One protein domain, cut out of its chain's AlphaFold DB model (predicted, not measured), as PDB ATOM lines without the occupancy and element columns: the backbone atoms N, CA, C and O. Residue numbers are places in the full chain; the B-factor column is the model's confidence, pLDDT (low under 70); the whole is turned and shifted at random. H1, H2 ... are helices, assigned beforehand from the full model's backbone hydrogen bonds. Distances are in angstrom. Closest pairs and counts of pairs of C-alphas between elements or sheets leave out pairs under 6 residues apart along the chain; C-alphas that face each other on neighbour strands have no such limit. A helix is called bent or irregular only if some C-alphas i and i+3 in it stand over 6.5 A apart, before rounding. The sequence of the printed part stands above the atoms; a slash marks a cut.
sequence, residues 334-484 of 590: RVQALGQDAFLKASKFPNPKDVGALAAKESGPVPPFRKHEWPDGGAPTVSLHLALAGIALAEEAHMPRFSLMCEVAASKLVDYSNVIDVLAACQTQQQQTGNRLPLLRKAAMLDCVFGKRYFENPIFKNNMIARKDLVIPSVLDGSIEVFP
ATOM      1  N   ARG A 334      39.875 -16.229 -13.467       80.12
ATOM      2  CA  ARG A 334      39.786 -15.191 -12.442       80.12
ATOM      3  C   ARG A 334      38.341 -14.759 -12.300       80.12
ATOM      4  O   ARG A 334      37.532 -15.000 -13.186       80.12
ATOM      5  N   VAL A 335      38.061 -14.131 -11.166       87.06
ATOM      6  CA  VAL A 335      36.805 -13.430 -10.932       87.06
ATOM      7  C   VAL A 335      37.126 -12.221 -10.070       87.06
ATOM      8  O   VAL A 335      37.396 -12.372  -8.878       87.06
ATOM      9  N   GLN A 336      37.191 -11.039 -10.676       84.00
ATOM     10  CA  GLN A 336      37.653  -9.826  -9.998       84.00
ATOM     11  C   GLN A 336      36.763  -9.486  -8.799       84.00
ATOM     12  O   GLN A 336      37.263  -9.161  -7.724       84.00
ATOM     13  N   ALA A 337      35.453  -9.663  -8.964       89.06
ATOM     14  CA  ALA A 337      34.457  -9.335  -7.951       89.06
ATOM     15  C   ALA A 337      34.527 -10.225  -6.688       89.06
ATOM     16  O   ALA A 337      34.001  -9.855  -5.641       89.06
ATOM     17  N   LEU A 338      35.210 -11.380  -6.744       92.00
ATOM     18  CA  LEU A 338      35.441 -12.246  -5.575       92.00
ATOM     19  C   LEU A 338      36.602 -11.765  -4.683       92.00
ATOM     20  O   LEU A 338      36.799 -12.288  -3.586       92.00
ATOM     21  N   GLY A 339      37.362 -10.766  -5.131       89.75
ATOM     22  CA  GLY A 339      38.454 -10.165  -4.373       89.75
ATOM     23  C   GLY A 339      39.792 -10.905  -4.482       89.75
ATOM     24  O   GLY A 339      39.915 -12.026  -4.985       89.75
ATOM     25  N   GLN A 340      40.836 -10.247  -3.978       86.25
ATOM     26  CA  GLN A 340      42.230 -10.668  -4.131       86.25
ATOM     27  C   GLN A 340      42.528 -11.980  -3.403       86.25
ATOM     28  O   GLN A 340      43.185 -12.870  -3.945       86.25
ATOM     29  N   ASP A 341      42.034 -12.122  -2.174       86.88
ATOM     30  CA  ASP A 341      42.306 -13.306  -1.358       86.88
ATOM     31  C   ASP A 341      41.697 -14.570  -1.950       86.88
ATOM     32  O   ASP A 341      42.310 -15.631  -1.851       86.88
ATOM     33  N   ALA A 342      40.523 -14.463  -2.579       90.25
ATOM     34  CA  ALA A 342      39.900 -15.580  -3.277       90.25
ATOM     35  C   ALA A 342      40.824 -16.094  -4.381       90.25
ATOM     36  O   ALA A 342      41.109 -17.290  -4.450       90.25
ATOM     37  N   PHE A 343      41.380 -15.183  -5.181       86.19
ATOM     38  CA  PHE A 343      42.344 -15.535  -6.214       86.19
ATOM     39  C   PHE A 343      43.632 -16.142  -5.641       86.19
ATOM     40  O   PHE A 343      44.075 -17.183  -6.124       86.19
ATOM     41  N   LEU A 344      44.220 -15.526  -4.608       82.44
ATOM     42  CA  LEU A 344      45.479 -15.984  -4.011       82.44
ATOM     43  C   LEU A 344      45.337 -17.361  -3.356       82.44
ATOM     44  O   LEU A 344      46.136 -18.252  -3.643       82.44
ATOM     45  N   LYS A 345      44.310 -17.562  -2.522       83.06
ATOM     46  CA  LYS A 345      44.084 -18.825  -1.798       83.06
ATOM     47  C   LYS A 345      43.665 -19.969  -2.717       83.06
ATOM     48  O   LYS A 345      44.005 -21.114  -2.445       83.06
ATOM     49  N   ALA A 346      42.959 -19.669  -3.808       82.38
ATOM     50  CA  ALA A 346      42.616 -20.665  -4.820       82.38
ATOM     51  C   ALA A 346      43.719 -20.856  -5.876       82.38
ATOM     52  O   ALA A 346      43.572 -21.679  -6.787       82.38
ATOM     53  N   SER A 347      44.805 -20.082  -5.819       74.38
ATOM     54  CA  SER A 347      45.960 -20.291  -6.687       74.38
ATOM     55  C   SER A 347      46.789 -21.472  -6.180       74.38
ATOM     56  O   SER A 347      46.915 -21.698  -4.982       74.38
ATOM     57  N   LYS A 348      47.387 -22.236  -7.101       64.12
ATOM     58  CA  LYS A 348      48.289 -23.347  -6.752       64.12
ATOM     59  C   LYS A 348      49.648 -22.868  -6.221       64.12
ATOM     60  O   LYS A 348      50.497 -23.695  -5.902       64.12
ATOM     61  N   PHE A 349      49.883 -21.556  -6.169       58.22
ATOM     62  CA  PHE A 349      51.188 -21.005  -5.836       58.22
ATOM     63  C   PHE A 349      51.310 -20.828  -4.316       58.22
ATOM     64  O   PHE A 349      50.517 -20.102  -3.720       58.22
ATOM     65  N   PRO A 350      52.322 -21.438  -3.676       48.50
ATOM     66  CA  PRO A 350      52.484 -21.403  -2.223       48.50
ATOM     67  C   PRO A 350      52.864 -20.018  -1.669       48.50
ATOM     68  O   PRO A 350      52.837 -19.825  -0.456       48.50
ATOM     69  N   ASN A 351      53.220 -19.050  -2.522       52.06
ATOM     70  CA  ASN A 351      53.723 -17.744  -2.106       52.06
ATOM     71  C   ASN A 351      53.029 -16.588  -2.864       52.06
ATOM     72  O   ASN A 351      53.176 -16.494  -4.087       52.06
ATOM     73  N   PRO A 352      52.339 -15.651  -2.175       52.88
ATOM     74  CA  PRO A 352      51.623 -14.527  -2.798       52.88
ATOM     75  C   PRO A 352      52.513 -13.619  -3.651       52.88
ATOM     76  O   PRO A 352      52.041 -12.950  -4.571       52.88
ATOM     77  N   LYS A 353      53.818 -13.572  -3.346       53.91
ATOM     78  CA  LYS A 353      54.782 -12.763  -4.096       53.91
ATOM     79  C   LYS A 353      55.102 -13.348  -5.472       53.91
ATOM     80  O   LYS A 353      55.377 -12.563  -6.377       53.91
ATOM     81  N   ASP A 354      54.984 -14.663  -5.617       50.19
ATOM     82  CA  ASP A 354      55.334 -15.398  -6.831       50.19
ATOM     83  C   ASP A 354      54.118 -15.622  -7.733       50.19
ATOM     84  O   ASP A 354      54.280 -15.869  -8.926       50.19
ATOM     85  N   VAL A 355      52.899 -15.433  -7.204       53.84
ATOM     86  CA  VAL A 355      51.656 -15.438  -7.990       53.84
ATOM     87  C   VAL A 355      51.772 -14.462  -9.160       53.84
ATOM     88  O   VAL A 355      51.457 -14.831 -10.277       53.84
ATOM     89  N   GLY A 356      52.326 -13.263  -8.956       53.12
ATOM     90  CA  GLY A 356      52.523 -12.270 -10.019       53.12
ATOM     91  C   GLY A 356      53.345 -12.767 -11.226       53.12
ATOM     92  O   GLY A 356      53.013 -12.513 -12.379       53.12
ATOM     93  N   ALA A 357      54.429 -13.496 -10.970       51.62
ATOM     94  CA  ALA A 357      55.385 -13.891 -12.006       51.62
ATOM     95  C   ALA A 357      55.129 -15.305 -12.554       51.62
ATOM     96  O   ALA A 357      55.321 -15.555 -13.743       51.62
ATOM     97  N   LEU A 358      54.678 -16.233 -11.703       46.38
ATOM     98  CA  LEU A 358      54.393 -17.621 -12.074       46.38
ATOM     99  C   LEU A 358      52.973 -17.788 -12.616       46.38
ATOM    100  O   LEU A 358      52.782 -18.509 -13.595       46.38
ATOM    101  N   ALA A 359      51.990 -17.054 -12.083       48.38
ATOM    102  CA  ALA A 359      50.664 -17.030 -12.688       48.38
ATOM    103  C   ALA A 359      50.726 -16.376 -14.078       48.38
ATOM    104  O   ALA A 359      49.992 -16.804 -14.950       48.38
ATOM    105  N   ALA A 360      51.643 -15.443 -14.360       50.56
ATOM    106  CA  ALA A 360      51.844 -14.949 -15.731       50.56
ATOM    107  C   ALA A 360      52.298 -16.049 -16.717       50.56
ATOM    108  O   ALA A 360      52.023 -15.947 -17.906       50.56
ATOM    109  N   LYS A 361      52.982 -17.098 -16.232       50.62
ATOM    110  CA  LYS A 361      53.461 -18.224 -17.052       50.62
ATOM    111  C   LYS A 361      52.429 -19.348 -17.209       50.62
ATOM    112  O   LYS A 361      52.413 -19.997 -18.246       50.62
ATOM    113  N   GLU A 362      51.573 -19.579 -16.209       46.12
ATOM    114  CA  GLU A 362      50.564 -20.658 -16.237       46.12
ATOM    115  C   GLU A 362      49.118 -20.182 -16.494       46.12
ATOM    116  O   GLU A 362      48.267 -20.968 -16.918       46.12
ATOM    117  N   SER A 363      48.796 -18.908 -16.249       42.31
ATOM    118  CA  SER A 363      47.416 -18.380 -16.254       42.31
ATOM    119  C   SER A 363      46.988 -17.839 -17.607       42.31
ATOM    120  O   SER A 363      46.392 -16.772 -17.681       42.31
ATOM    121  N   GLY A 364      47.263 -18.555 -18.694       47.19
ATOM    122  CA  GLY A 364      46.885 -18.067 -20.020       47.19
ATOM    123  C   GLY A 364      47.417 -16.647 -20.315       47.19
ATOM    124  O   GLY A 364      48.367 -16.198 -19.677       47.19
ATOM    125  N   PRO A 365      46.831 -15.927 -21.283       40.41
ATOM    126  CA  PRO A 365      47.467 -14.736 -21.853       40.41
ATOM    127  C   PRO A 365      47.375 -13.471 -20.985       40.41
ATOM    128  O   PRO A 365      47.994 -12.466 -21.321       40.41
ATOM    129  N   VAL A 366      46.607 -13.480 -19.890       43.44
ATOM    130  CA  VAL A 366      46.435 -12.289 -19.046       43.44
ATOM    131  C   VAL A 366      47.416 -12.381 -17.876       43.44
ATOM    132  O   VAL A 366      47.274 -13.281 -17.047       43.44
ATOM    133  N   PRO A 367      48.403 -11.483 -17.732       44.62
ATOM    134  CA  PRO A 367      49.266 -11.461 -16.554       44.62
ATOM    135  C   PRO A 367      48.436 -11.141 -15.295       44.62
ATOM    136  O   PRO A 367      47.430 -10.436 -15.385       44.62
ATOM    137  N   PRO A 368      48.756 -11.704 -14.119       49.16
ATOM    138  CA  PRO A 368      48.105 -11.325 -12.864       49.16
ATOM    139  C   PRO A 368      48.282  -9.826 -12.643       49.16
ATOM    140  O   PRO A 368      49.337  -9.275 -12.966       49.16
ATOM    141  N   PHE A 369      47.247  -9.177 -12.100       49.03
ATOM    142  CA  PHE A 369      47.329  -7.778 -11.694       49.03
ATOM    143  C   PHE A 369      48.628  -7.558 -10.918       49.03
ATOM    144  O   PHE A 369      48.988  -8.352 -10.035       49.03
ATOM    145  N   ARG A 370      49.361  -6.499 -11.276       51.38
ATOM    146  CA  ARG A 370      50.506  -6.068 -10.473       51.38
ATOM    147  C   ARG A 370      49.992  -5.823  -9.047       51.38
ATOM    148  O   ARG A 370      48.834  -5.473  -8.851       51.38
ATOM    149  N   LYS A 371      50.840  -6.048  -8.040       49.00
ATOM    150  CA  LYS A 371      50.492  -5.976  -6.601       49.00
ATOM    151  C   LYS A 371      49.810  -4.667  -6.146       49.00
ATOM    152  O   LYS A 371      49.294  -4.641  -5.037       49.00
ATOM    153  N   HIS A 372      49.810  -3.633  -6.979       46.53
ATOM    154  CA  HIS A 372      49.070  -2.382  -6.850       46.53
ATOM    155  C   HIS A 372      48.115  -2.334  -8.059       46.53
ATOM    156  O   HIS A 372      48.614  -2.314  -9.175       46.53
ATOM    157  N   GLU A 373      46.788  -2.403  -8.011       61.38
ATOM    158  CA  GLU A 373      45.789  -2.251  -6.958       61.38
ATOM    159  C   GLU A 373      44.594  -3.137  -7.362       61.38
ATOM    160  O   GLU A 373      44.070  -3.015  -8.469       61.38
ATOM    161  N   TRP A 374      44.165  -4.060  -6.499       68.44
ATOM    162  CA  TRP A 374      42.846  -4.673  -6.673       68.44
ATOM    163  C   TRP A 374      41.776  -3.630  -6.305       68.44
ATOM    164  O   TRP A 374      42.018  -2.858  -5.371       68.44
ATOM    165  N   PRO A 375      40.611  -3.589  -6.986       66.81
ATOM    166  CA  PRO A 375      39.523  -2.699  -6.584       66.81
ATOM    167  C   PRO A 375      39.165  -2.927  -5.110       66.81
ATOM    168  O   PRO A 375      39.286  -4.044  -4.601       66.81
ATOM    169  N   ASP A 376      38.820  -1.838  -4.420       68.06
ATOM    170  CA  ASP A 376      38.450  -1.813  -2.998       68.06
ATOM    171  C   ASP A 376      39.458  -2.520  -2.076       68.06
ATOM    172  O   ASP A 376      39.105  -3.237  -1.139       68.06
ATOM    173  N   GLY A 377      40.753  -2.371  -2.376       76.06
ATOM    174  CA  GLY A 377      41.831  -2.978  -1.593       76.06
ATOM    175  C   GLY A 377      41.855  -4.510  -1.656       76.06
ATOM    176  O   GLY A 377      42.461  -5.149  -0.798       76.06
ATOM    177  N   GLY A 378      41.190  -5.114  -2.647       78.94
ATOM    178  CA  GLY A 378      41.089  -6.566  -2.794       78.94
ATOM    179  C   GLY A 378      39.983  -7.215  -1.961       78.94
ATOM    180  O   GLY A 378      39.974  -8.448  -1.837       78.94
ATOM    181  N   ALA A 379      39.061  -6.427  -1.404       86.88
ATOM    182  CA  ALA A 379      37.832  -6.936  -0.808       86.88
ATOM    183  C   ALA A 379      36.875  -7.490  -1.890       86.88
ATOM    184  O   ALA A 379      36.920  -7.045  -3.038       86.88
ATOM    185  N   PRO A 380      36.034  -8.490  -1.570       92.25
ATOM    186  CA  PRO A 380      34.973  -8.915  -2.476       92.25
ATOM    187  C   PRO A 380      33.955  -7.786  -2.675       92.25
ATOM    188  O   PRO A 380      33.527  -7.172  -1.701       92.25
ATOM    189  N   THR A 381      33.543  -7.556  -3.920       90.50
ATOM    190  CA  THR A 381      32.511  -6.566  -4.283       90.50
ATOM    191  C   THR A 381      31.150  -7.210  -4.560       90.50
ATOM    192  O   THR A 381      30.153  -6.516  -4.743       90.50
ATOM    193  N   VAL A 382      31.088  -8.545  -4.598       90.94
ATOM    194  CA  VAL A 382      29.828  -9.296  -4.684       90.94
ATOM    195  C   VAL A 382      29.092  -9.325  -3.344       90.94
ATOM    196  O   VAL A 382      29.711  -9.294  -2.283       90.94
ATOM    197  N   SER A 383      27.770  -9.496  -3.385       92.31
ATOM    198  CA  SER A 383      26.984  -9.793  -2.184       92.31
ATOM    199  C   SER A 383      27.220 -11.225  -1.689       92.31
ATOM    200  O   SER A 383      27.557 -12.128  -2.464       92.31
ATOM    201  N   LEU A 384      26.979 -11.469  -0.394       93.44
ATOM    202  CA  LEU A 384      27.093 -12.808   0.197       93.44
ATOM    203  C   LEU A 384      26.195 -13.827  -0.524       93.44
ATOM    204  O   LEU A 384      26.633 -14.935  -0.826       93.44
ATOM    205  N   HIS A 385      24.950 -13.458  -0.834       91.44
ATOM    206  CA  HIS A 385      24.019 -14.341  -1.543       91.44
ATOM    207  C   HIS A 385      24.526 -14.723  -2.935       91.44
ATOM    208  O   HIS A 385      24.380 -15.875  -3.340       91.44
ATOM    209  N   LEU A 386      25.155 -13.784  -3.647       92.19
ATOM    210  CA  LEU A 386      25.761 -14.063  -4.943       92.19
ATOM    211  C   LEU A 386      26.976 -14.991  -4.808       92.19
ATOM    212  O   LEU A 386      27.120 -15.914  -5.608       92.19
ATOM    213  N   ALA A 387      27.809 -14.808  -3.779       95.50
ATOM    214  CA  ALA A 387      28.919 -15.716  -3.496       95.50
ATOM    215  C   ALA A 387      28.423 -17.144  -3.188       95.50
ATOM    216  O   ALA A 387      28.946 -18.102  -3.753       95.50
ATOM    217  N   LEU A 388      27.370 -17.297  -2.373       94.81
ATOM    218  CA  LEU A 388      26.746 -18.595  -2.075       94.81
ATOM    219  C   LEU A 388      26.126 -19.252  -3.320       94.81
ATOM    220  O   LEU A 388      26.312 -20.447  -3.539       94.81
ATOM    221  N   ALA A 389      25.437 -18.479  -4.166       92.94
ATOM    222  CA  ALA A 389      24.931 -18.971  -5.450       92.94
ATOM    223  C   ALA A 389      26.078 -19.415  -6.375       92.94
ATOM    224  O   ALA A 389      25.979 -20.440  -7.047       92.94
ATOM    225  N   GLY A 390      27.197 -18.683  -6.357       95.06
ATOM    226  CA  GLY A 390      28.427 -19.054  -7.050       95.06
ATOM    227  C   GLY A 390      29.017 -20.380  -6.562       95.06
ATOM    228  O   GLY A 390      29.449 -21.172  -7.396       95.06
ATOM    229  N   ILE A 391      29.001 -20.660  -5.251       96.12
ATOM    230  CA  ILE A 391      29.417 -21.960  -4.687       96.12
ATOM    231  C   ILE A 391      28.516 -23.076  -5.222       96.12
ATOM    232  O   ILE A 391      29.023 -24.050  -5.774       96.12
ATOM    233  N   ALA A 392      27.192 -22.922  -5.119       94.25
ATOM    234  CA  ALA A 392      26.241 -23.935  -5.579       94.25
ATOM    235  C   ALA A 392      26.418 -24.253  -7.076       94.25
ATOM    236  O   ALA A 392      26.526 -25.421  -7.454       94.25
ATOM    237  N   LEU A 393      26.537 -23.218  -7.917       95.19
ATOM    238  CA  LEU A 393      26.799 -23.367  -9.350       95.19
ATOM    239  C   LEU A 393      28.161 -24.021  -9.627       95.19
ATOM    240  O   LEU A 393      28.271 -24.876 -10.503       95.19
ATOM    241  N   ALA A 394      29.210 -23.636  -8.897       95.50
ATOM    242  CA  ALA A 394      30.544 -24.203  -9.072       95.50
ATOM    243  C   ALA A 394      30.592 -25.693  -8.717       95.50
ATOM    244  O   ALA A 394      31.282 -26.463  -9.386       95.50
ATOM    245  N   GLU A 395      29.870 -26.098  -7.677       94.31
ATOM    246  CA  GLU A 395      29.781 -27.487  -7.237       94.31
ATOM    247  C   GLU A 395      28.979 -28.339  -8.227       94.31
ATOM    248  O   GLU A 395      29.445 -29.416  -8.606       94.31
ATOM    249  N   GLU A 396      27.845 -27.831  -8.727       93.75
ATOM    250  CA  GLU A 396      27.072 -28.475  -9.802       93.75
ATOM    251  C   GLU A 396      27.908 -28.623 -11.083       93.75
ATOM    252  O   GLU A 396      27.885 -29.666 -11.737       93.75
ATOM    253  N   ALA A 397      28.710 -27.608 -11.417       93.69
ATOM    254  CA  ALA A 397      29.606 -27.629 -12.568       93.69
ATOM    255  C   ALA A 397      30.891 -28.457 -12.349       93.69
ATOM    256  O   ALA A 397      31.708 -28.573 -13.271       93.69
ATOM    257  N   HIS A 398      31.097 -29.015 -11.150       92.69
ATOM    258  CA  HIS A 398      32.305 -29.735 -10.731       92.69
ATOM    259  C   HIS A 398      33.602 -28.922 -10.905       92.69
ATOM    260  O   HIS A 398      34.616 -29.408 -11.416       92.69
ATOM    261  N   MET A 399      33.579 -27.662 -10.471       92.06
ATOM    262  CA  MET A 399      34.680 -26.706 -10.590       92.06
ATOM    263  C   MET A 399      35.249 -26.343  -9.207       92.06
ATOM    264  O   MET A 399      35.007 -25.243  -8.707       92.06
ATOM    265  N   PRO A 400      36.067 -27.220  -8.585       90.00
ATOM    266  CA  PRO A 400      36.479 -27.081  -7.183       90.00
ATOM    267  C   PRO A 400      37.286 -25.809  -6.909       90.00
ATOM    268  O   PRO A 400      37.154 -25.197  -5.855       90.00
ATOM    269  N   ARG A 401      38.106 -25.366  -7.871       89.44
ATOM    270  CA  ARG A 401      38.868 -24.118  -7.731       89.44
ATOM    271  C   ARG A 401      37.957 -22.889  -7.729       89.44
ATOM    272  O   ARG A 401      38.197 -21.973  -6.955       89.44
ATOM    273  N   PHE A 402      36.932 -22.873  -8.580       93.75
ATOM    274  CA  PHE A 402      35.959 -21.783  -8.613       93.75
ATOM    275  C   PHE A 402      35.092 -21.791  -7.345       93.75
ATOM    276  O   PHE A 402      34.934 -20.747  -6.722       93.75
ATOM    277  N   SER A 403      34.662 -22.975  -6.893       95.38
ATOM    278  CA  SER A 403      33.964 -23.166  -5.612       95.38
ATOM    279  C   SER A 403      34.768 -22.592  -4.438       95.38
ATOM    280  O   SER A 403      34.263 -21.758  -3.688       95.38
ATOM    281  N   LEU A 404      36.067 -22.911  -4.359       93.69
ATOM    282  CA  LEU A 404      36.972 -22.372  -3.340       93.69
ATOM    283  C   LEU A 404      37.118 -20.841  -3.411       93.69
ATOM    284  O   LEU A 404      37.173 -20.185  -2.373       93.69
ATOM    285  N   MET A 405      37.178 -20.249  -4.611       94.44
ATOM    286  CA  MET A 405      37.209 -18.784  -4.752       94.44
ATOM    287  C   MET A 405      35.941 -18.147  -4.176       94.44
ATOM    288  O   MET A 405      36.031 -17.182  -3.416       94.44
ATOM    289  N   CYS A 406      34.773 -18.701  -4.506       96.88
ATOM    290  CA  CYS A 406      33.492 -18.229  -3.990       96.88
ATOM    291  C   CYS A 406      33.396 -18.411  -2.467       96.88
ATOM    292  O   CYS A 406      32.927 -17.509  -1.779       96.88
ATOM    293  N   GLU A 407      33.899 -19.522  -1.920       96.56
ATOM    294  CA  GLU A 407      33.933 -19.781  -0.476       96.56
ATOM    295  C   GLU A 407      34.816 -18.775   0.275       96.56
ATOM    296  O   GLU A 407      34.416 -18.234   1.308       96.56
ATOM    297  N   VAL A 408      36.007 -18.476  -0.253       95.00
ATOM    298  CA  VAL A 408      36.901 -17.471   0.337       95.00
ATOM    299  C   VAL A 408      36.258 -16.088   0.310       95.00
ATOM    300  O   VAL A 408      36.330 -15.379   1.313       95.00
ATOM    301  N   ALA A 409      35.617 -15.708  -0.798       95.88
ATOM    302  CA  ALA A 409      34.892 -14.445  -0.887       95.88
ATOM    303  C   ALA A 409      33.745 -14.389   0.131       95.88
ATOM    304  O   ALA A 409      33.681 -13.454   0.926       95.88
ATOM    305  N   ALA A 410      32.905 -15.429   0.181       96.50
ATOM    306  CA  ALA A 410      31.810 -15.538   1.136       96.50
ATOM    307  C   ALA A 410      32.305 -15.437   2.587       96.50
ATOM    308  O   ALA A 410      31.685 -14.742   3.383       96.50
ATOM    309  N   SER A 411      33.452 -16.046   2.920       95.50
ATOM    310  CA  SER A 411      34.016 -16.001   4.279       95.50
ATOM    311  C   SER A 411      34.345 -14.584   4.765       95.50
ATOM    312  O   SER A 411      34.312 -14.333   5.964       95.50
ATOM    313  N   LYS A 412      34.624 -13.650   3.846       93.81
ATOM    314  CA  LYS A 412      34.889 -12.235   4.160       93.81
ATOM    315  C   LYS A 412      33.631 -11.375   4.269       93.81
ATOM    316  O   LYS A 412      33.708 -10.265   4.777       93.81
ATOM    317  N   LEU A 413      32.514 -11.868   3.745       93.75
ATOM    318  CA  LEU A 413      31.217 -11.189   3.715       93.75
ATOM    319  C   LEU A 413      30.304 -11.651   4.863       93.75
ATOM    320  O   LEU A 413      29.148 -11.234   4.942       93.75
ATOM    321  N   VAL A 414      30.795 -12.542   5.730       92.12
ATOM    322  CA  VAL A 414      30.037 -13.005   6.890       92.12
ATOM    323  C   VAL A 414      29.961 -11.896   7.929       92.12
ATOM    324  O   VAL A 414      30.974 -11.323   8.325       92.12
ATOM    325  N   ASP A 415      28.752 -11.646   8.409       89.06
ATOM    326  CA  ASP A 415      28.483 -10.708   9.483       89.06
ATOM    327  C   ASP A 415      27.418 -11.252  10.449       89.06
ATOM    328  O   ASP A 415      26.863 -12.346  10.295       89.06
ATOM    329  N   TYR A 416      27.119 -10.461  11.477       84.12
ATOM    330  CA  TYR A 416      26.155 -10.828  12.511       84.12
ATOM    331  C   TYR A 416      24.718 -10.969  11.997       84.12
ATOM    332  O   TYR A 416      23.930 -11.692  12.603       84.12
ATOM    333  N   SER A 417      24.358 -10.271  10.920       85.56
ATOM    334  CA  SER A 417      23.010 -10.302  10.352       85.56
ATOM    335  C   SER A 417      22.770 -11.571   9.533       85.56
ATOM    336  O   SER A 417      21.668 -12.116   9.550       85.56
ATOM    337  N   ASN A 418      23.819 -12.088   8.888       89.88
ATOM    338  CA  ASN A 418      23.717 -13.167   7.912       89.88
ATOM    339  C   ASN A 418      24.269 -14.525   8.397       89.88
ATOM    340  O   ASN A 418      24.075 -15.544   7.731       89.88
ATOM    341  N   VAL A 419      24.885 -14.588   9.584       90.12
ATOM    342  CA  VAL A 419      25.510 -15.808  10.139       90.12
ATOM    343  C   VAL A 419      24.589 -17.041  10.160       90.12
ATOM    344  O   VAL A 419      25.040 -18.155   9.896       90.12
ATOM    345  N   ILE A 420      23.291 -16.873  10.444       90.25
ATOM    346  CA  ILE A 420      22.324 -17.986  10.461       90.25
ATOM    347  C   ILE A 420      22.120 -18.552   9.053       90.25
ATOM    348  O   ILE A 420      22.080 -19.772   8.881       90.25
ATOM    349  N   ASP A 421      22.019 -17.679   8.052       90.31
ATOM    350  CA  ASP A 421      21.887 -18.084   6.654       90.31
ATOM    351  C   ASP A 421      23.149 -18.775   6.156       90.31
ATOM    352  O   ASP A 421      23.047 -19.798   5.481       90.31
ATOM    353  N   VAL A 422      24.324 -18.278   6.551       94.00
ATOM    354  CA  VAL A 422      25.617 -18.892   6.231       94.00
ATOM    355  C   VAL A 422      25.713 -20.306   6.799       94.00
ATOM    356  O   VAL A 422      26.003 -21.244   6.061       94.00
ATOM    357  N   LEU A 423      25.425 -20.495   8.089       93.31
ATOM    358  CA  LEU A 423      25.481 -21.816   8.730       93.31
ATOM    359  C   LEU A 423      24.464 -22.789   8.118       93.31
ATOM    360  O   LEU A 423      24.780 -23.953   7.871       93.31
ATOM    361  N   ALA A 424      23.256 -22.313   7.812       93.25
ATOM    362  CA  ALA A 424      22.263 -23.127   7.124       93.25
ATOM    363  C   ALA A 424      22.693 -23.485   5.688       93.25
ATOM    364  O   ALA A 424      22.460 -24.613   5.245       93.25
ATOM    365  N   ALA A 425      23.338 -22.559   4.971       93.12
ATOM    366  CA  ALA A 425      23.885 -22.800   3.639       93.12
ATOM    367  C   ALA A 425      25.025 -23.828   3.675       93.12
ATOM    368  O   ALA A 425      25.014 -24.752   2.867       93.12
ATOM    369  N   CYS A 426      25.937 -23.755   4.652       94.44
ATOM    370  CA  CYS A 426      26.993 -24.752   4.853       94.44
ATOM    371  C   CYS A 426      26.430 -26.168   5.040       94.44
ATOM    372  O   CYS A 426      26.933 -27.117   4.440       94.44
ATOM    373  N   GLN A 427      25.370 -26.316   5.840       94.44
ATOM    374  CA  GLN A 427      24.727 -27.616   6.040       94.44
ATOM    375  C   GLN A 427      23.992 -28.103   4.785       94.44
ATOM    376  O   GLN A 427      24.070 -29.281   4.441       94.44
ATOM    377  N   THR A 428      23.300 -27.200   4.088       92.94
ATOM    378  CA  THR A 428      22.601 -27.522   2.834       92.94
ATOM    379  C   THR A 428      23.596 -27.992   1.773       92.94
ATOM    380  O   THR A 428      23.387 -29.031   1.150       92.94
ATOM    381  N   GLN A 429      24.721 -27.287   1.629       92.69
ATOM    382  CA  GLN A 429      25.787 -27.651   0.700       92.69
ATOM    383  C   GLN A 429      26.392 -29.017   1.044       92.69
ATOM    384  O   GLN A 429      26.560 -29.861   0.166       92.69
ATOM    385  N   GLN A 430      26.637 -29.281   2.330       92.75
ATOM    386  CA  GLN A 430      27.142 -30.573   2.793       92.75
ATOM    387  C   GLN A 430      26.181 -31.720   2.471       92.75
ATOM    388  O   GLN A 430      26.632 -32.803   2.108       92.75
ATOM    389  N   GLN A 431      24.870 -31.502   2.588       92.44
ATOM    390  CA  GLN A 431      23.866 -32.511   2.247       92.44
ATOM    391  C   GLN A 431      23.763 -32.747   0.735       92.44
ATOM    392  O   GLN A 431      23.565 -33.885   0.318       92.44
ATOM    393  N   GLN A 432      23.902 -31.695  -0.076       90.75
ATOM    394  CA  GLN A 432      23.746 -31.778  -1.529       90.75
ATOM    395  C   GLN A 432      24.994 -32.310  -2.241       90.75
ATOM    396  O   GLN A 432      24.870 -33.143  -3.136       90.75
ATOM    397  N   THR A 433      26.187 -31.840  -1.867       89.88
ATOM    398  CA  THR A 433      27.431 -32.135  -2.607       89.88
ATOM    399  C   THR A 433      28.507 -32.795  -1.755       89.88
ATOM    400  O   THR A 433      29.538 -33.215  -2.273       89.88
ATOM    401  N   GLY A 434      28.292 -32.907  -0.440       89.62
ATOM    402  CA  GLY A 434      29.301 -33.387   0.506       89.62
ATOM    403  C   GLY A 434      30.340 -32.328   0.890       89.62
ATOM    404  O   GLY A 434      31.106 -32.552   1.834       89.62
ATOM    405  N   ASN A 435      30.365 -31.170   0.218       88.50
ATOM    406  CA  ASN A 435      31.271 -30.077   0.552       88.50
ATOM    407  C   ASN A 435      30.787 -29.341   1.810       88.50
ATOM    408  O   ASN A 435      29.685 -28.801   1.860       88.50
ATOM    409  N   ARG A 436      31.634 -29.323   2.842       88.12
ATOM    410  CA  ARG A 436      31.320 -28.756   4.160       88.12
ATOM    411  C   ARG A 436      31.498 -27.239   4.243       88.12
ATOM    412  O   ARG A 436      31.023 -26.639   5.204       88.12
ATOM    413  N   LEU A 437      32.171 -26.634   3.264       93.38
ATOM    414  CA  LEU A 437      32.556 -25.218   3.273       93.38
ATOM    415  C   LEU A 437      33.300 -24.811   4.567       93.38
ATOM    416  O   LEU A 437      32.834 -23.946   5.318       93.38
ATOM    417  N   PRO A 438      34.440 -25.461   4.880       90.81
ATOM    418  CA  PRO A 438      35.134 -25.282   6.153       90.81
ATOM    419  C   PRO A 438      35.692 -23.865   6.366       90.81
ATOM    420  O   PRO A 438      35.761 -23.403   7.501       90.81
ATOM    421  N   LEU A 439      36.095 -23.138   5.318       91.38
ATOM    422  CA  LEU A 439      36.594 -21.764   5.460       91.38
ATOM    423  C   LEU A 439      35.460 -20.809   5.818       91.38
ATOM    424  O   LEU A 439      35.604 -19.993   6.729       91.38
ATOM    425  N   LEU A 440      34.331 -20.942   5.123       94.62
ATOM    426  CA  LEU A 440      33.139 -20.137   5.369       94.62
ATOM    427  C   LEU A 440      32.564 -20.415   6.763       94.62
ATOM    428  O   LEU A 440      32.300 -19.489   7.531       94.62
ATOM    429  N   ARG A 441      32.428 -21.695   7.121       94.00
ATOM    430  CA  ARG A 441      31.943 -22.129   8.433       94.00
ATOM    431  C   ARG A 441      32.857 -21.652   9.554       94.00
ATOM    432  O   ARG A 441      32.373 -21.110  10.545       94.00
ATOM    433  N   LYS A 442      34.175 -21.788   9.393       91.12
ATOM    434  CA  LYS A 442      35.150 -21.304  10.373       91.12
ATOM    435  C   LYS A 442      35.067 -19.789  10.580       91.12
ATOM    436  O   LYS A 442      35.111 -19.359  11.732       91.12
ATOM    437  N   ALA A 443      34.925 -19.000   9.513       90.69
ATOM    438  CA  ALA A 443      34.743 -17.549   9.612       90.69
ATOM    439  C   ALA A 443      33.455 -17.199  10.373       90.69
ATOM    440  O   ALA A 443      33.501 -16.478  11.367       90.69
ATOM    441  N   ALA A 444      32.327 -17.827  10.018       91.19
ATOM    442  CA  ALA A 444      31.063 -17.664  10.740       91.19
ATOM    443  C   ALA A 444      31.188 -17.984  12.239       91.19
ATOM    444  O   ALA A 444      30.679 -17.250  13.092       91.19
ATOM    445  N   MET A 445      31.909 -19.051  12.585       90.12
ATOM    446  CA  MET A 445      32.121 -19.427  13.980       90.12
ATOM    447  C   MET A 445      33.023 -18.443  14.732       90.12
ATOM    448  O   MET A 445      32.707 -18.082  15.865       90.12
ATOM    449  N   LEU A 446      34.143 -18.018  14.143       86.69
ATOM    450  CA  LEU A 446      35.105 -17.130  14.803       86.69
ATOM    451  C   LEU A 446      34.580 -15.698  14.928       86.69
ATOM    452  O   LEU A 446      34.577 -15.145  16.030       86.69
ATOM    453  N   ASP A 447      34.097 -15.131  13.828       81.06
ATOM    454  CA  ASP A 447      33.805 -13.701  13.734       81.06
ATOM    455  C   ASP A 447      32.442 -13.358  14.355       81.06
ATOM    456  O   ASP A 447      32.264 -12.285  14.946       81.06
ATOM    457  N   CYS A 448      31.496 -14.305  14.301       82.62
ATOM    458  CA  CYS A 448      30.122 -14.090  14.753       82.62
ATOM    459  C   CYS A 448      29.761 -14.890  16.013       82.62
ATOM    460  O   CYS A 448      29.307 -14.301  16.996       82.62
ATOM    461  N   VAL A 449      29.970 -16.213  16.027       82.25
ATOM    462  CA  VAL A 449      29.478 -17.075  17.125       82.25
ATOM    463  C   VAL A 449      30.327 -16.947  18.397       82.25
ATOM    464  O   VAL A 449      29.788 -16.716  19.483       82.25
ATOM    465  N   PHE A 450      31.652 -17.070  18.288       79.81
ATOM    466  CA  PHE A 450      32.570 -17.028  19.434       79.81
ATOM    467  C   PHE A 450      33.097 -15.623  19.760       79.81
ATOM    468  O   PHE A 450      33.458 -15.371  20.910       79.81
ATOM    469  N   GLY A 451      33.116 -14.699  18.794       67.12
ATOM    470  CA  GLY A 451      33.714 -13.370  18.956       67.12
ATOM    471  C   GLY A 451      33.014 -12.442  19.962       67.12
ATOM    472  O   GLY A 451      33.689 -11.637  20.602       67.12
ATOM    473  N   LYS A 452      31.681 -12.533  20.143       61.88
ATOM    474  CA  LYS A 452      30.900 -11.563  20.954       61.88
ATOM    475  C   LYS A 452      29.708 -12.148  21.742       61.88
ATOM    476  O   LYS A 452      28.611 -11.606  21.675       61.88
ATOM    477  N   ARG A 453      29.894 -13.246  22.497       60.91
ATOM    478  CA  ARG A 453      28.864 -13.860  23.390       60.91
ATOM    479  C   ARG A 453      27.452 -13.953  22.768       60.91
ATOM    480  O   ARG A 453      26.443 -13.731  23.425       60.91
ATOM    481  N   TYR A 454      27.367 -14.309  21.488       65.56
ATOM    482  CA  TYR A 454      26.143 -14.139  20.696       65.56
ATOM    483  C   TYR A 454      24.994 -15.089  21.085       65.56
ATOM    484  O   TYR A 454      23.833 -14.819  20.792       65.56
ATOM    485  N   PHE A 455      25.291 -16.156  21.836       64.12
ATOM    486  CA  PHE A 455      24.279 -17.000  22.485       64.12
ATOM    487  C   PHE A 455      23.391 -16.236  23.484       64.12
ATOM    488  O   PHE A 455      22.333 -16.739  23.864       64.12
ATOM    489  N   GLU A 456      23.802 -15.034  23.897       67.69
ATOM    490  CA  GLU A 456      23.025 -14.138  24.757       67.69
ATOM    491  C   GLU A 456      22.022 -13.277  23.957       67.69
ATOM    492  O   GLU A 456      21.095 -12.730  24.549       67.69
ATOM    493  N   ASN A 457      22.136 -13.189  22.619       74.25
ATOM    494  CA  ASN A 457      21.203 -12.427  21.783       74.25
ATOM    495  C   ASN A 457      19.903 -13.228  21.518       74.25
ATOM    496  O   ASN A 457      19.946 -14.290  20.882       74.25
ATOM    497  N   PRO A 458      18.725 -12.728  21.942       78.25
ATOM    498  CA  PRO A 458      17.457 -13.437  21.781       78.25
ATOM    499  C   PRO A 458      17.038 -13.618  20.315       78.25
ATOM    500  O   PRO A 458      16.442 -14.642  19.986       78.25
ATOM    501  N   ILE A 459      17.384 -12.687  19.419       77.31
ATOM    502  CA  ILE A 459      17.044 -12.769  17.987       77.31
ATOM    503  C   ILE A 459      17.783 -13.944  17.343       77.31
ATOM    504  O   ILE A 459      17.182 -14.779  16.667       77.31
ATOM    505  N   PHE A 460      19.081 -14.058  17.621       78.31
ATOM    506  CA  PHE A 460      19.894 -15.171  17.141       78.31
ATOM    507  C   PHE A 460      19.396 -16.510  17.676       78.31
ATOM    508  O   PHE A 460      19.241 -17.463  16.915       78.31
ATOM    509  N   LYS A 461      19.089 -16.576  18.976       81.00
ATOM    510  CA  LYS A 461      18.559 -17.786  19.604       81.00
ATOM    511  C   LYS A 461      17.240 -18.226  18.963       81.00
ATOM    512  O   LYS A 461      17.086 -19.405  18.658       81.00
ATOM    513  N   ASN A 462      16.326 -17.290  18.709       84.31
ATOM    514  CA  ASN A 462      15.044 -17.577  18.066       84.31
ATOM    515  C   ASN A 462      15.229 -18.066  16.621       84.31
ATOM    516  O   ASN A 462      14.652 -19.083  16.243       84.31
ATOM    517  N   ASN A 463      16.097 -17.413  15.844       82.81
ATOM    518  CA  ASN A 463      16.393 -17.816  14.466       82.81
ATOM    519  C   ASN A 463      17.111 -19.175  14.387       82.81
ATOM    520  O   ASN A 463      16.808 -19.992  13.515       82.81
ATOM    521  N   MET A 464      18.015 -19.461  15.326       84.31
ATOM    522  CA  MET A 464      18.677 -20.762  15.445       84.31
ATOM    523  C   MET A 464      17.674 -21.875  15.772       84.31
ATOM    524  O   MET A 464      17.760 -22.956  15.198       84.31
ATOM    525  N   ILE A 465      16.706 -21.618  16.660       85.00
ATOM    526  CA  ILE A 465      15.641 -22.579  16.985       85.00
ATOM    527  C   ILE A 465      14.733 -22.809  15.772       85.00
ATOM    528  O   ILE A 465      14.402 -23.957  15.473       85.00
ATOM    529  N   ALA A 466      14.371 -21.747  15.047       88.69
ATOM    530  CA  ALA A 466      13.510 -21.834  13.869       88.69
ATOM    531  C   ALA A 466      14.114 -22.700  12.749       88.69
ATOM    532  O   ALA A 466      13.385 -23.392  12.045       88.69
ATOM    533  N   ARG A 467      15.447 -22.701  12.599       89.62
ATOM    534  CA  ARG A 467      16.173 -23.479  11.573       89.62
ATOM    535  C   ARG A 467      17.109 -24.522  12.180       89.62
ATOM    536  O   ARG A 467      18.173 -24.811  11.624       89.62
ATOM    537  N   LYS A 468      16.712 -25.094  13.318       88.69
ATOM    538  CA  LYS A 468      17.542 -25.999  14.131       88.69
ATOM    539  C   LYS A 468      18.148 -27.162  13.339       88.69
ATOM    540  O   LYS A 468      19.302 -27.504  13.576       88.69
ATOM    541  N   ASP A 469      17.409 -27.709  12.375       90.25
ATOM    542  CA  ASP A 469      17.812 -28.899  11.615       90.25
ATOM    543  C   ASP A 469      18.968 -28.618  10.641       90.25
ATOM    544  O   ASP A 469      19.695 -29.531  10.258       90.25
ATOM    545  N   LEU A 470      19.167 -27.348  10.269       91.31
ATOM    546  CA  LEU A 470      20.263 -26.916   9.403       91.31
ATOM    547  C   LEU A 470      21.391 -26.255  10.203       91.31
ATOM    548  O   LEU A 470      22.566 -26.530   9.981       91.31
ATOM    549  N   VAL A 471      21.040 -25.390  11.156       90.56
ATOM    550  CA  VAL A 471      22.017 -24.543  11.849       90.56
ATOM    551  C   VAL A 471      22.780 -25.317  12.921       90.56
ATOM    552  O   VAL A 471      24.000 -25.203  12.990       90.56
ATOM    553  N   ILE A 472      22.100 -26.122  13.749       89.12
ATOM    554  CA  ILE A 472      22.750 -26.809  14.878       89.12
ATOM    555  C   ILE A 472      23.850 -27.770  14.405       89.12
ATOM    556  O   ILE A 472      24.952 -27.687  14.955       89.12
ATOM    557  N   PRO A 473      23.634 -28.627  13.384       91.94
ATOM    558  CA  PRO A 473      24.706 -29.473  12.861       91.94
ATOM    559  C   PRO A 473      25.923 -28.663  12.395       91.94
ATOM    560  O   PRO A 473      27.047 -28.973  12.787       91.94
ATOM    561  N   SER A 474      25.706 -27.567  11.658       90.94
ATOM    562  CA  SER A 474      26.803 -26.713  11.183       90.94
ATOM    563  C   SER A 474      27.554 -26.018  12.323       90.94
ATOM    564  O   SER A 474      28.763 -25.818  12.214       90.94
ATOM    565  N   VAL A 475      26.875 -25.644  13.412       89.62
ATOM    566  CA  VAL A 475      27.509 -25.057  14.607       89.62
ATOM    567  C   VAL A 475      28.370 -26.087  15.336       89.62
ATOM    568  O   VAL A 475      29.469 -25.761  15.789       89.62
ATOM    569  N   LEU A 476      27.891 -27.326  15.460       88.25
ATOM    570  CA  LEU A 476      28.639 -28.405  16.107       88.25
ATOM    571  C   LEU A 476      29.904 -28.748  15.321       88.25
ATOM    572  O   LEU A 476      30.990 -28.770  15.900       88.25
ATOM    573  N   ASP A 477      29.784 -28.929  14.007       87.94
ATOM    574  CA  ASP A 477      30.944 -29.170  13.152       87.94
ATOM    575  C   ASP A 477      31.915 -27.981  13.181       87.94
ATOM    576  O   ASP A 477      33.117 -28.154  13.381       87.94
ATOM    577  N   GLY A 478      31.397 -26.756  13.056       86.50
ATOM    578  CA  GLY A 478      32.211 -25.544  13.099       86.50
ATOM    579  C   GLY A 478      32.932 -25.366  14.439       86.50
ATOM    580  O   GLY A 478      34.062 -24.884  14.487       86.50
ATOM    581  N   SER A 479      32.329 -25.822  15.538       85.25
ATOM    582  CA  SER A 479      32.990 -25.861  16.842       85.25
ATOM    583  C   SER A 479      34.210 -26.783  16.796       85.25
ATOM    584  O   SER A 479      35.301 -26.369  17.189       85.25
ATOM    585  N   ILE A 480      34.061 -27.998  16.260       84.25
ATOM    586  CA  ILE A 480      35.164 -28.960  16.099       84.25
ATOM    587  C   ILE A 480      36.274 -28.391  15.205       84.25
ATOM    588  O   ILE A 480      37.443 -28.641  15.470       84.25
ATOM    589  N   GLU A 481      35.942 -27.603  14.184       82.56
ATOM    590  CA  GLU A 481      36.921 -26.968  13.291       82.56
ATOM    591  C   GLU A 481      37.697 -25.821  13.972       82.56
ATOM    592  O   GLU A 481      38.878 -25.601  13.689       82.56
ATOM    593  N   VAL A 482      37.060 -25.101  14.901       81.56
ATOM    594  CA  VAL A 482      37.654 -23.949  15.600       81.56
ATOM    595  C   VAL A 482      38.449 -24.352  16.847       81.56
ATOM    596  O   VAL A 482      39.515 -23.777  17.101       81.56
ATOM    597  N   PHE A 483      37.985 -25.345  17.615       68.62
ATOM    598  CA  PHE A 483      38.608 -25.768  18.879       68.62
ATOM    599  C   PHE A 483      40.103 -26.159  18.768       68.62
ATOM    600  O   PHE A 483      40.866 -25.746  19.643       68.62
ATOM    601  N   PRO A 484      40.578 -26.856  17.714       59.19
ATOM    602  CA  PRO A 484      41.998 -27.148  17.516       59.19
ATOM    603  C   PRO A 484      42.828 -25.888  17.244       59.19
ATOM    604  O   PRO A 484      43.963 -25.784  17.694       59.19
TER     605      PRO A 484
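What this domain is: This is residues 334 to 484 of the 590 residues of the protein "Hypothetical protein" of Skeletonema marinoi (UniProt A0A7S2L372). Two helical hairpins, H6 with H7 and H4 with H5, stand next to each other as an up-and-down bundle in the middle of an elongated domain, and H9 crosses H6 and H7. H8 lies at one end of the long axis; toward the other end H1 packs on H5, and H2 lies beyond H1 with a long link after it. The printed part has 151 residues with nine named helices, H1 to H9 in order along the chain, and no named strand; the class is all helix. It is compact, with a radius of gyration of the C-alphas of 16.6 A, and spans 51 by 30 by 29 A.

How they stand to each other: H6, residues 419 to 433, is the hub, touching four helices. It forms a hairpin with H7, residues 438 to 450, at a shallow tilt of 25 degrees; their closest C-alphas, of Val 419 and Ala 444, are 5.9 A apart. H9, residues 468 to 482, is about perpendicular to H6 at 88 degrees and touches it with residues 470 to 475 alone, closest at the C-alphas of Ala 424 and Leu 470, 4.9 A. H9 also touches H7, at 86 degrees, closest at the C-alphas of Arg 441 and Gly 478, 5.8 A. H8, residues 458 to 466, only just touches H6, with 3 pairs of C-alphas within 8 A, the closest being Ile 420 and Met 464 at 6.8 A. H5, residues 400 to 412, touches H7 with residues 407 to 412 alone; the closest C-alphas, of Ser 411 and Leu 440, are 4.4 A apart. H4, residues 384 to 396, forms a hairpin with H5 at a shallow tilt of 17 degrees, closest at the C-alphas of Ile 391 and Ser 403, 4.8 A. H4, H5, H6 and H7 form the bundle, up and down, each running against the one before it. H1, residues 340 to 345, touches H5 at a steep tilt of 53 degrees, closest at the C-alphas of Ala 342 and Met 405, 4.4 A. H2, residues 352 to 362, and H3, residues 375 to 378, are each close to H1 but not clearly touching it; the closest C-alphas are Leu 344 and Pro 352, 6.4 A, and Gln 340 and Gly 378, 4.5 A. In H1, H4, H6 and H8 every O i to N i+4 pair is within hydrogen-bond range; the counts are 8 of 9 in H5 and in H7, 9 of 11 in H9, and 3 of 7 in H2, beside 3 of 8 O i to N i+3 pairs, while H3 is too short for an i+4 pair.

Where its parts are: H6 is 20.8 A from first to last C-alpha, starting at C-alpha 419 (25.510, -15.808, 10.139). H9 is 20.3 A long and ends at C-alpha 482 (37.654, -23.949, 15.600). H5 measures 18.8 A, H4 18.6 A, H7 15.8 A, H2 14.8 A and H8 12.2 A. H7 is irregular, but only just, with C-alphas 447 and 450 6.7 A apart. H1 begins at C-alpha 340 (42.230, -10.668, -4.131); H1 and H3 are short.

The domain as a whole: The C-alphas of Lys 361 and Pro 458, the two farthest apart, are 53.2 A from each other. The printed part has no cut. The link from H2 to H3, residues 363 to 374, is long. Mean pLDDT of the printed part is 80.8; residues 348 to 376, 451 to 456 and 483 to 484 are under 70.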